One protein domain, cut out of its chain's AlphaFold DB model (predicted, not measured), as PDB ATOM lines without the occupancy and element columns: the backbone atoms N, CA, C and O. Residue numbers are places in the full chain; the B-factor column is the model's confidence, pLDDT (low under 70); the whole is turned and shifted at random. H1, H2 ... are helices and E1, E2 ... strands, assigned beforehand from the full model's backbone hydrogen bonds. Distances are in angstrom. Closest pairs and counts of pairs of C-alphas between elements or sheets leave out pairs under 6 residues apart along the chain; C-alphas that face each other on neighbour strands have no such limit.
ATOM      1  N   VAL A  11      -9.400 -11.559 -36.491       88.69
ATOM      2  CA  VAL A  11      -9.723 -12.015 -37.846       88.69
ATOM      3  C   VAL A  11     -10.641 -13.222 -37.731       88.69
ATOM      4  O   VAL A  11     -10.376 -14.144 -36.962       88.69
ATOM      5  N   PHE A  12     -11.734 -13.190 -38.490       90.56
ATOM      6  CA  PHE A  12     -12.727 -14.255 -38.522       90.56
ATOM      7  C   PHE A  12     -12.821 -14.824 -39.933       90.56
ATOM      8  O   PHE A  12     -13.171 -14.107 -40.873       90.56
ATOM      9  N   HIS A  13     -12.572 -16.120 -40.069       91.00
ATOM     10  CA  HIS A  13     -12.795 -16.860 -41.305       91.00
ATOM     11  C   HIS A  13     -14.111 -17.612 -41.215       91.00
ATOM     12  O   HIS A  13     -14.290 -18.458 -40.343       91.00
ATOM     13  N   TYR A  14     -15.036 -17.320 -42.127       90.75
ATOM     14  CA  TYR A  14     -16.282 -18.070 -42.244       90.75
ATOM     15  C   TYR A  14     -16.086 -19.249 -43.197       90.75
ATOM     16  O   TYR A  14     -15.920 -19.068 -44.401       90.75
ATOM     17  N   GLY A  15     -16.135 -20.462 -42.650       88.12
ATOM     18  CA  GLY A  15     -15.799 -21.690 -43.360       88.12
ATOM     19  C   GLY A  15     -14.305 -22.005 -43.322       88.12
ATOM     20  O   GLY A  15     -13.481 -21.193 -42.905       88.12
ATOM     21  N   LEU A  16     -13.956 -23.224 -43.742       88.25
ATOM     22  CA  LEU A  16     -12.561 -23.640 -43.823       88.25
ATOM     23  C   LEU A  16     -11.880 -22.904 -44.987       88.25
ATOM     24  O   LEU A  16     -12.346 -23.042 -46.122       88.25
ATOM     25  N   PRO A  17     -10.773 -22.178 -44.749       89.12
ATOM     26  CA  PRO A  17     -10.000 -21.583 -45.830       89.12
ATOM     27  C   PRO A  17      -9.582 -22.644 -46.856       89.12
ATOM     28  O   PRO A  17      -9.103 -23.720 -46.500       89.12
ATOM     29  N   SER A  18      -9.765 -22.352 -48.142       84.81
ATOM     30  CA  SER A  18      -9.386 -23.260 -49.232       84.81
ATOM     31  C   SER A  18      -7.889 -23.220 -49.546       84.81
ATOM     32  O   SER A  18      -7.353 -24.177 -50.107       84.81
ATOM     33  N   ASP A  19      -7.225 -22.119 -49.179       87.50
ATOM     34  CA  ASP A  19      -5.814 -21.855 -49.436       87.50
ATOM     35  C   ASP A  19      -5.080 -21.444 -48.153       87.50
ATOM     36  O   ASP A  19      -5.366 -20.409 -47.551       87.50
ATOM     37  N   THR A  20      -4.107 -22.260 -47.752       88.12
ATOM     38  CA  THR A  20      -3.259 -22.013 -46.584       88.12
ATOM     39  C   THR A  20      -2.365 -20.793 -46.750       88.12
ATOM     40  O   THR A  20      -2.077 -20.143 -45.751       88.12
ATOM     41  N   ILE A  21      -1.921 -20.463 -47.968       86.69
ATOM     42  CA  ILE A  21      -1.041 -19.307 -48.190       86.69
ATOM     43  C   ILE A  21      -1.818 -18.032 -47.886       86.69
ATOM     44  O   ILE A  21      -1.410 -17.261 -47.022       86.69
ATOM     45  N   ASN A  22      -2.981 -17.860 -48.510       86.12
ATOM     46  CA  ASN A  22      -3.821 -16.690 -48.260       86.12
ATOM     47  C   ASN A  22      -4.239 -16.616 -46.790       86.12
ATOM     48  O   ASN A  22      -4.071 -15.578 -46.160       86.12
ATOM     49  N   PHE A  23      -4.660 -17.744 -46.208       89.38
ATOM     50  CA  PHE A  23      -4.982 -17.813 -44.784       89.38
ATOM     51  C   PHE A  23      -3.813 -17.358 -43.899       89.38
ATOM     52  O   PHE A  23      -3.991 -16.545 -43.001       89.38
ATOM     53  N   SER A  24      -2.598 -17.837 -44.166       86.56
ATOM     54  CA  SER A  24      -1.417 -17.464 -43.384       86.56
ATOM     55  C   SER A  24      -1.046 -15.985 -43.513       86.56
ATOM     56  O   SER A  24      -0.627 -15.384 -42.529       86.56
ATOM     57  N   GLN A  25      -1.242 -15.386 -44.691       84.81
ATOM     58  CA  GLN A  25      -1.028 -13.955 -44.905       84.81
ATOM     59  C   GLN A  25      -2.071 -13.129 -44.149       84.81
ATOM     60  O   GLN A  25      -1.717 -12.185 -43.452       84.81
ATOM     61  N   GLU A  26      -3.342 -13.525 -44.224       87.31
ATOM     62  CA  GLU A  26      -4.451 -12.884 -43.512       87.31
ATOM     63  C   GLU A  26      -4.252 -12.918 -41.994       87.31
ATOM     64  O   GLU A  26      -4.389 -11.894 -41.327       87.31
ATOM     65  N   VAL A  27      -3.859 -14.072 -41.449       85.88
ATOM     66  CA  VAL A  27      -3.514 -14.197 -40.029       85.88
ATOM     67  C   VAL A  27      -2.252 -13.403 -39.700       85.88
ATOM     68  O   VAL A  27      -2.194 -12.794 -38.643       85.88
ATOM     69  N   GLY A  28      -1.270 -13.313 -40.596       81.94
ATOM     70  CA  GLY A  28      -0.057 -12.518 -40.376       81.94
ATOM     71  C   GLY A  28      -0.268 -11.000 -40.315       81.94
ATOM     72  O   GLY A  28       0.649 -10.266 -39.948       81.94
ATOM     73  N   HIS A  29      -1.468 -10.506 -40.637       78.69
ATOM     74  CA  HIS A  29      -1.816  -9.092 -40.489       78.69
ATOM     75  C   HIS A  29      -2.256  -8.704 -39.068       78.69
ATOM     76  O   HIS A  29      -2.316  -7.510 -38.765       78.69
ATOM     77  N   ILE A  30      -2.553  -9.661 -38.183       86.50
ATOM     78  CA  ILE A  30      -3.011  -9.365 -36.817       86.50
ATOM     79  C   ILE A  30      -1.837  -9.088 -35.876       86.50
ATOM     80  O   ILE A  30      -0.736  -9.597 -36.076       86.50
ATOM     81  N   GLY A  31      -2.061  -8.295 -34.826       83.88
ATOM     82  CA  GLY A  31      -1.088  -8.182 -33.731       83.88
ATOM     83  C   GLY A  31       0.266  -7.566 -34.112       83.88
ATOM     84  O   GLY A  31       1.232  -7.739 -33.372       83.88
ATOM     85  N   ARG A  32       0.376  -6.838 -35.239       84.94
ATOM     86  CA  ARG A  32       1.652  -6.231 -35.690       84.94
ATOM     87  C   ARG A  32       2.188  -5.155 -34.740       84.94
ATOM     88  O   ARG A  32       3.371  -4.837 -34.782       84.94
ATOM     89  N   ASP A  33       1.333  -4.623 -33.875       86.25
ATOM     90  CA  ASP A  33       1.681  -3.728 -32.765       86.25
ATOM     91  C   ASP A  33       2.241  -4.457 -31.522       86.25
ATOM     92  O   ASP A  33       2.494  -3.820 -30.500       86.25
ATOM     93  N   GLY A  34       2.398  -5.785 -31.577       82.88
ATOM     94  CA  GLY A  34       2.911  -6.615 -30.486       82.88
ATOM     95  C   GLY A  34       1.907  -6.911 -29.368       82.88
ATOM     96  O   GLY A  34       2.256  -7.589 -28.403       82.88
ATOM     97  N   ARG A  35       0.664  -6.426 -29.467       86.25
ATOM     98  CA  ARG A  35      -0.399  -6.720 -28.493       86.25
ATOM     99  C   ARG A  35      -1.151  -7.996 -28.875       86.25
ATOM    100  O   ARG A  35      -1.129  -8.404 -30.034       86.25
ATOM    101  N   SER A  36      -1.862  -8.591 -27.913       84.69
ATOM    102  CA  SER A  36      -2.634  -9.815 -28.151       84.69
ATOM    103  C   SER A  36      -3.684  -9.636 -29.253       84.69
ATOM    104  O   SER A  36      -4.232  -8.548 -29.475       84.69
ATOM    105  N   SER A  37      -3.930 -10.727 -29.966       87.06
ATOM    106  CA  SER A  37      -4.832 -10.793 -31.110       87.06
ATOM    107  C   SER A  37      -5.293 -12.228 -31.316       87.06
ATOM    108  O   SER A  37      -4.549 -13.161 -31.013       87.06
ATOM    109  N   VAL A  38      -6.493 -12.403 -31.860       88.62
ATOM    110  CA  VAL A  38      -7.126 -13.707 -32.057       88.62
ATOM    111  C   VAL A  38      -7.470 -13.900 -33.532       88.62
ATOM    112  O   VAL A  38      -8.027 -13.021 -34.186       88.62
ATOM    113  N   SER A  39      -7.158 -15.077 -34.062       88.38
ATOM    114  CA  SER A  39      -7.664 -15.536 -35.355       88.38
ATOM    115  C   SER A  39      -8.591 -16.714 -35.121       88.38
ATOM    116  O   SER A  39      -8.184 -17.701 -34.511       88.38
ATOM    117  N   MET A  40      -9.817 -16.636 -35.628       89.31
ATOM    118  CA  MET A  40     -10.840 -17.652 -35.412       89.31
ATOM    119  C   MET A  40     -11.403 -18.156 -36.739       89.31
ATOM    120  O   MET A  40     -11.841 -17.377 -37.582       89.31
ATOM    121  N   VAL A  41     -11.442 -19.480 -36.896       89.75
ATOM    122  CA  VAL A  41     -12.090 -20.142 -38.034       89.75
ATOM    123  C   VAL A  41     -13.443 -20.678 -37.584       89.75
ATOM    124  O   VAL A  41     -13.532 -21.599 -36.773       89.75
ATOM    125  N   LEU A  42     -14.511 -20.095 -38.115       90.19
ATOM    126  CA  LEU A  42     -15.889 -20.457 -37.823       90.19
ATOM    127  C   LEU A  42     -16.351 -21.525 -38.805       90.19
ATOM    128  O   LEU A  42     -16.574 -21.263 -39.989       90.19
ATOM    129  N   LEU A  43     -16.517 -22.745 -38.308       88.00
ATOM    130  CA  LEU A  43     -16.932 -23.876 -39.123       88.00
ATOM    131  C   LEU A  43     -18.441 -24.137 -38.998       88.00
ATOM    132  O   LEU A  43     -18.985 -24.113 -37.891       88.00
ATOM    133  N   PRO A  44     -19.138 -24.438 -40.112       85.81
ATOM    134  CA  PRO A  44     -20.504 -24.940 -40.061       85.81
ATOM    135  C   PRO A  44     -20.606 -26.193 -39.190       85.81
ATOM    136  O   PRO A  44     -19.704 -27.024 -39.172       85.81
ATOM    137  N   ARG A  45     -21.760 -26.404 -38.552       82.56
ATOM    138  CA  ARG A  45     -21.994 -27.553 -37.656       82.56
ATOM    139  C   ARG A  45     -21.804 -28.929 -38.321       82.56
ATOM    140  O   ARG A  45     -21.605 -29.926 -37.640       82.56
ATOM    141  N   HIS A  46     -21.903 -28.982 -39.648       84.06
ATOM    142  CA  HIS A  46     -21.712 -30.185 -40.460       84.06
ATOM    143  C   HIS A  46     -20.322 -30.263 -41.111       84.06
ATOM    144  O   HIS A  46     -20.061 -31.209 -41.853       84.06
ATOM    145  N   ALA A  47     -19.442 -29.286 -40.873       80.50
ATOM    146  CA  ALA A  47     -18.074 -29.333 -41.358       80.50
ATOM    147  C   ALA A  47     -17.350 -30.488 -40.671       80.50
ATOM    148  O   ALA A  47     -17.229 -30.540 -39.448       80.50
ATOM    149  N   ARG A  48     -16.891 -31.435 -41.480       79.94
ATOM    150  CA  ARG A  48     -16.090 -32.565 -41.032       79.94
ATOM    151  C   ARG A  48     -14.772 -32.518 -41.768       79.94
ATOM    152  O   ARG A  48     -14.737 -32.181 -42.953       79.94
ATOM    153  N   ALA A  49     -13.711 -32.866 -41.056       77.75
ATOM    154  CA  ALA A  49     -12.470 -33.177 -41.725       77.75
ATOM    155  C   ALA A  49     -12.685 -34.363 -42.675       77.75
ATOM    156  O   ALA A  49     -13.551 -35.213 -42.442       77.75
ATOM    157  N   ILE A  50     -11.908 -34.395 -43.750       78.94
ATOM    158  CA  ILE A  50     -11.855 -35.538 -44.660       78.94
ATOM    159  C   ILE A  50     -11.453 -36.783 -43.852       78.94
ATOM    160  O   ILE A  50     -10.486 -36.730 -43.091       78.94
ATOM    161  N   ASP A  51     -12.216 -37.869 -43.993       82.19
ATOM    162  CA  ASP A  51     -11.909 -39.156 -43.359       82.19
ATOM    163  C   ASP A  51     -10.676 -39.832 -43.989       82.19
ATOM    164  O   ASP A  51     -10.246 -39.479 -45.090       82.19
ATOM    165  N   ASP A  52     -10.094 -40.805 -43.284       78.94
ATOM    166  CA  ASP A  52      -8.851 -41.463 -43.706       78.94
ATOM    167  C   ASP A  52      -9.002 -42.209 -45.046       78.94
ATOM    168  O   ASP A  52      -8.085 -42.212 -45.869       78.94
ATOM    169  N   GLU A  53     -10.170 -42.801 -45.318       82.88
ATOM    170  CA  GLU A  53     -10.423 -43.535 -46.565       82.88
ATOM    171  C   GLU A  53     -10.469 -42.607 -47.783       82.88
ATOM    172  O   GLU A  53      -9.876 -42.882 -48.834       82.88
ATOM    173  N   ARG A  54     -11.179 -41.485 -47.656       81.88
ATOM    174  CA  ARG A  54     -11.256 -40.444 -48.674       81.88
ATOM    175  C   ARG A  54      -9.911 -39.750 -48.829       81.88
ATOM    176  O   ARG A  54      -9.505 -39.482 -49.959       81.88
ATOM    177  N   TRP A  55      -9.197 -39.517 -47.731       81.94
ATOM    178  CA  TRP A  55      -7.847 -38.972 -47.751       81.94
ATOM    179  C   TRP A  55      -6.908 -39.837 -48.590       81.94
ATOM    180  O   TRP A  55      -6.278 -39.328 -49.514       81.94
ATOM    181  N   GLU A  56      -6.845 -41.143 -48.332       82.75
ATOM    182  CA  GLU A  56      -5.946 -42.046 -49.055       82.75
ATOM    183  C   GLU A  56      -6.261 -42.115 -50.553       82.75
ATOM    184  O   GLU A  56      -5.348 -42.186 -51.380       82.75
ATOM    185  N   ARG A  57      -7.543 -42.015 -50.913       86.25
ATOM    186  CA  ARG A  57      -8.003 -41.987 -52.305       86.25
ATOM    187  C   ARG A  57      -7.648 -40.685 -53.020       86.25
ATOM    188  O   ARG A  57      -7.259 -40.709 -54.184       86.25
ATOM    189  N   GLU A  58      -7.801 -39.551 -52.341       85.75
ATOM    190  CA  GLU A  58      -7.712 -38.223 -52.953       85.75
ATOM    191  C   GLU A  58      -6.345 -37.547 -52.748       85.75
ATOM    192  O   GLU A  58      -6.054 -36.568 -53.429       85.75
ATOM    193  N   LYS A  59      -5.446 -38.063 -51.892       79.69
ATOM    194  CA  LYS A  59      -4.178 -37.395 -51.511       79.69
ATOM    195  C   LYS A  59      -3.267 -36.984 -52.671       79.69
ATOM    196  O   LYS A  59      -2.452 -36.077 -52.499       79.69
ATOM    197  N   HIS A  60      -3.370 -37.662 -53.815       82.31
ATOM    198  CA  HIS A  60      -2.588 -37.379 -55.024       82.31
ATOM    199  C   HIS A  60      -3.207 -36.290 -55.911       82.31
ATOM    200  O   HIS A  60      -2.510 -35.722 -56.744       82.31
ATOM    201  N   ILE A  61      -4.496 -36.001 -55.728       86.88
ATOM    202  CA  ILE A  61      -5.276 -35.037 -56.514       86.88
ATOM    203  C   ILE A  61      -5.529 -33.770 -55.684       86.88
ATOM    204  O   ILE A  61      -5.556 -32.665 -56.222       86.88
ATOM    205  N   THR A  62      -5.668 -33.907 -54.363       83.25
ATOM    206  CA  THR A  62      -5.953 -32.792 -53.459       83.25
ATOM    207  C   THR A  62      -4.750 -31.847 -53.340       83.25
ATOM    208  O   THR A  62      -3.657 -32.279 -52.936       83.25
ATOM    209  N   PRO A  63      -4.932 -30.538 -53.609       86.25
ATOM    210  CA  PRO A  63      -3.880 -29.538 -53.463       86.25
ATOM    211  C   PRO A  63      -3.243 -29.561 -52.073       86.25
ATOM    212  O   PRO A  63      -3.900 -29.846 -51.067       86.25
ATOM    213  N   LEU A  64      -1.944 -29.260 -51.999       85.00
ATOM    214  CA  LEU A  64      -1.211 -29.247 -50.729       85.00
ATOM    215  C   LEU A  64      -1.839 -28.281 -49.713       85.00
ATOM    216  O   LEU A  64      -1.971 -28.640 -48.548       85.00
ATOM    217  N   SER A  65      -2.267 -27.101 -50.157       85.00
ATOM    218  CA  SER A  65      -2.941 -26.107 -49.318       85.00
ATOM    219  C   SER A  65      -4.214 -26.673 -48.677       85.00
ATOM    220  O   SER A  65      -4.359 -26.692 -47.457       85.00
ATOM    221  N   THR A  66      -5.100 -27.268 -49.474       85.62
ATOM    222  CA  THR A  66      -6.315 -27.913 -48.962       85.62
ATOM    223  C   THR A  66      -5.987 -29.026 -47.966       85.62
ATOM    224  O   THR A  66      -6.608 -29.116 -46.910       85.62
ATOM    225  N   ARG A  67      -4.965 -29.842 -48.247       85.19
ATOM    226  CA  ARG A  67      -4.497 -30.900 -47.339       85.19
ATOM    227  C   ARG A  67      -4.026 -30.361 -45.987       85.19
ATOM    228  O   ARG A  67      -4.303 -30.967 -44.952       85.19
ATOM    229  N   VAL A  68      -3.342 -29.222 -45.978       88.06
ATOM    230  CA  VAL A  68      -2.890 -28.574 -44.743       88.06
ATOM    231  C   VAL A  68      -4.062 -28.010 -43.951       88.06
ATOM    232  O   VAL A  68      -4.111 -28.224 -42.743       88.06
ATOM    233  N   MET A  69      -5.041 -27.385 -44.607       88.50
ATOM    234  CA  MET A  69      -6.237 -26.868 -43.927       88.50
ATOM    235  C   MET A  69      -7.116 -27.983 -43.351       88.50
ATOM    236  O   MET A  69      -7.672 -27.841 -42.266       88.50
ATOM    237  N   GLN A  70      -7.177 -29.142 -44.004       86.81
ATOM    238  CA  GLN A  70      -7.837 -30.325 -43.441       86.81
ATOM    239  C   GLN A  70      -7.128 -30.823 -42.176       86.81
ATOM    240  O   GLN A  70      -7.768 -31.122 -41.170       86.81
ATOM    241  N   ARG A  71      -5.790 -30.841 -42.179       85.12
ATOM    242  CA  ARG A  71      -5.004 -31.178 -40.985       85.12
ATOM    243  C   ARG A  71      -5.131 -30.129 -39.879       85.12
ATOM    244  O   ARG A  71      -5.115 -30.492 -38.703       85.12
ATOM    245  N   TYR A  72      -5.264 -28.858 -40.251       85.81
ATOM    246  CA  TYR A  72      -5.484 -27.739 -39.338       85.81
ATOM    247  C   TYR A  72      -6.734 -27.973 -38.476       85.81
ATOM    248  O   TYR A  72      -6.665 -27.793 -37.271       85.81
ATOM    249  N   MET A  73      -7.824 -28.511 -39.037       83.94
ATOM    250  CA  MET A  73      -9.047 -28.817 -38.271       83.94
ATOM    251  C   MET A  73      -8.872 -29.861 -37.154       83.94
ATOM    252  O   MET A  73      -9.600 -29.823 -36.169       83.94
ATOM    253  N   ASN A  74      -7.932 -30.798 -37.306       77.75
ATOM    254  CA  ASN A  74      -7.820 -31.976 -36.435       77.75
ATOM    255  C   ASN A  74      -6.618 -31.933 -35.476       77.75
ATOM    256  O   ASN A  74      -6.384 -32.891 -34.737       77.75
ATOM    257  N   THR A  75      -5.806 -30.872 -35.503       77.62
ATOM    258  CA  THR A  75      -4.532 -30.822 -34.767       77.62
ATOM    259  C   THR A  75      -4.607 -29.865 -33.585       77.62
ATOM    260  O   THR A  75      -4.968 -28.715 -33.759       77.62
ATOM    261  N   ARG A  76      -4.151 -30.282 -32.398       72.00
ATOM    262  CA  ARG A  76      -4.161 -29.427 -31.192       72.00
ATOM    263  C   ARG A  76      -3.259 -28.190 -31.271       72.00
ATOM    264  O   ARG A  76      -3.544 -27.193 -30.637       72.00
ATOM    265  N   CYS A  77      -2.162 -28.258 -32.027       77.12
ATOM    266  CA  CYS A  77      -1.237 -27.140 -32.211       77.12
ATOM    267  C   CYS A  77      -1.340 -26.612 -33.646       77.12
ATOM    268  O   CYS A  77      -0.601 -27.038 -34.541       77.12
ATOM    269  N   LEU A  78      -2.284 -25.699 -33.867       82.50
ATOM    270  CA  LEU A  78      -2.537 -25.071 -35.165       82.50
ATOM    271  C   LEU A  78      -1.309 -24.294 -35.658       82.50
ATOM    272  O   LEU A  78      -0.959 -24.360 -36.839       82.50
ATOM    273  N   GLY A  79      -0.602 -23.628 -34.739       78.75
ATOM    274  CA  GLY A  79       0.623 -22.897 -35.056       78.75
ATOM    275  C   GLY A  79       1.736 -23.778 -35.626       78.75
ATOM    276  O   GLY A  79       2.419 -23.373 -36.568       78.75
ATOM    277  N   ALA A  80       1.881 -25.020 -35.152       79.44
ATOM    278  CA  ALA A  80       2.855 -25.962 -35.705       79.44
ATOM    279  C   ALA A  80       2.487 -26.428 -37.124       79.44
ATOM    280  O   ALA A  80       3.377 -26.626 -37.955       79.44
ATOM    281  N   VAL A  81       1.190 -26.591 -37.417       85.06
ATOM    282  CA  VAL A  81       0.704 -26.972 -38.755       85.06
ATOM    283  C   VAL A  81       1.057 -25.891 -39.771       85.06
ATOM    284  O   VAL A  81       1.679 -26.200 -40.790       85.06
ATOM    285  N   LEU A  82       0.718 -24.634 -39.466       83.94
ATOM    286  CA  LEU A  82       1.043 -23.504 -40.333       83.94
ATOM    287  C   LEU A  82       2.553 -23.321 -40.438       83.94
ATOM    288  O   LEU A  82       3.081 -23.384 -41.539       83.94
ATOM    289  N   SER A  83       3.276 -23.224 -39.321       80.88
ATOM    290  CA  SER A  83       4.735 -23.037 -39.317       80.88
ATOM    291  C   SER A  83       5.469 -24.074 -40.178       80.88
ATOM    292  O   SER A  83       6.363 -23.726 -40.951       80.88
ATOM    293  N   ARG A  84       5.054 -25.348 -40.131       83.25
ATOM    294  CA  ARG A  84       5.631 -26.399 -40.980       83.25
ATOM    295  C   ARG A  84       5.345 -26.179 -42.464       83.25
ATOM    296  O   ARG A  84       6.252 -26.350 -43.271       83.25
ATOM    297  N   PHE A  85       4.114 -25.831 -42.829       84.69
ATOM    298  CA  PHE A  85       3.757 -25.530 -44.218       84.69
ATOM    299  C   PHE A  85       4.523 -24.314 -44.746       84.69
ATOM    300  O   PHE A  85       5.088 -24.358 -45.836       84.69
ATOM    301  N   CYS A  86       4.589 -23.264 -43.938       79.94
ATOM    302  CA  CYS A  86       5.265 -22.014 -44.229       79.94
ATOM    303  C   CYS A  86       6.764 -22.219 -44.458       79.94
ATOM    304  O   CYS A  86       7.287 -21.747 -45.454       79.94
ATOM    305  N   ARG A  87       7.445 -23.012 -43.619       76.69
ATOM    306  CA  ARG A  87       8.871 -23.356 -43.799       76.69
ATOM    307  C   ARG A  87       9.165 -24.154 -45.065       76.69
ATOM    308  O   ARG A  87      10.243 -24.040 -45.628       76.69
ATOM    309  N   ILE A  88       8.231 -25.001 -45.497       74.88
ATOM    310  CA  ILE A  88       8.384 -25.752 -46.751       74.88
ATOM    311  C   ILE A  88       8.260 -24.805 -47.954       74.88
ATOM    312  O   ILE A  88       8.900 -25.034 -48.975       74.88
ATOM    313  N   ASN A  89       7.474 -23.732 -47.821       68.69
ATOM    314  CA  ASN A  89       7.225 -22.751 -48.878       68.69
ATOM    315  C   ASN A  89       7.997 -21.430 -48.705       68.69
ATOM    316  O   ASN A  89       7.854 -20.546 -49.537       68.69
ATOM    317  N   SER A  90       8.842 -21.271 -47.683       60.50
ATOM    318  CA  SER A  90       9.605 -20.036 -47.437       60.50
ATOM    319  C   SER A  90      10.794 -19.854 -48.386       60.50
ATOM    320  O   SER A  90      11.497 -18.859 -48.302       60.50
TER     321      SER A  90
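This is residues 11 to 90 of the 150 residues of an uncharacterized protein of Cladophialophora immunda (UniProt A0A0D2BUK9). A helical hairpin, H3 and H4, meets a third helix, H1, which is set steeply to both, and a short ribbon of two parallel strands, E1 and E2, runs next to residues 23 to 28 of H1, away from the hairpin. H2 lies off at one end of the longest axis, touching no helix, and the loop around Asp 33 makes the other end. The 80 printed residues hold four named helices and two named strands, in the order E1, H1, E2, H2, H3, H4; the sheet's order is E1, E2, all parallel, and the class is mostly helix. The whole is compact, with a radius of gyration of the C-alphas of 13.4 A and spans of 44 by 32 by 20 A.

E1, residues 11 to 14, and E2, residues 38 to 42, are parallel neighbours at 6 degrees; N 13 and O 40 are 2.9 A apart, and N 42 and O 13 are 2.8 A apart, both within hydrogen-bond range. H1, residues 20 to 28, comes between them along the chain in a strand-helix-strand unit, two parallel neighbour strands with a helix between, whose crossover is right-handed. The closest C-alphas of H1 and E2 are those of Val 27 and Ser 39, 6.4 A apart. H2, residues 52 to 58, is apart from H3, residues 64 to 74. H1 and H3 touch at a steep tilt of 62 degrees, the same way, with the C-alphas of Thr 20 and Ser 65 closest at 4.9 A. H3 and H4, residues 78 to 89, touch as a helical hairpin at a shallow tilt of 15 degrees, opposite ways, with the C-alphas of Tyr 72 and Leu 78 closest at 5.8 A. H1 and H4 only just touch, with 3 pairs of C-alphas within 8 A, H4 using residues 82 to 86 alone; the closest are Ser 24 and Leu 82, 7.2 A. Each O i to N i+4 pair is within hydrogen-bond range in H1, H2 and H4, and 6 of 7 are in H3.

E1 begins with C-alpha 11 at (-9.723, -12.015, -37.846) and is 10.0 A long. H1 measures 11.8 A, E2 12.5 A and H2 9.9 A. H3 runs 16.0 A from C-alpha 64 at (-1.211, -29.247, -50.729). H4 runs 17.0 A to C-alpha 89 at (7.225, -22.751, -48.878).

The C-alphas of Asp 33 and Arg 57 are the two farthest apart, 44.0 A. The printed part has no cut and no long link. The mean pLDDT of the printed part is 83.8, and residues 89 to 90 are under 70.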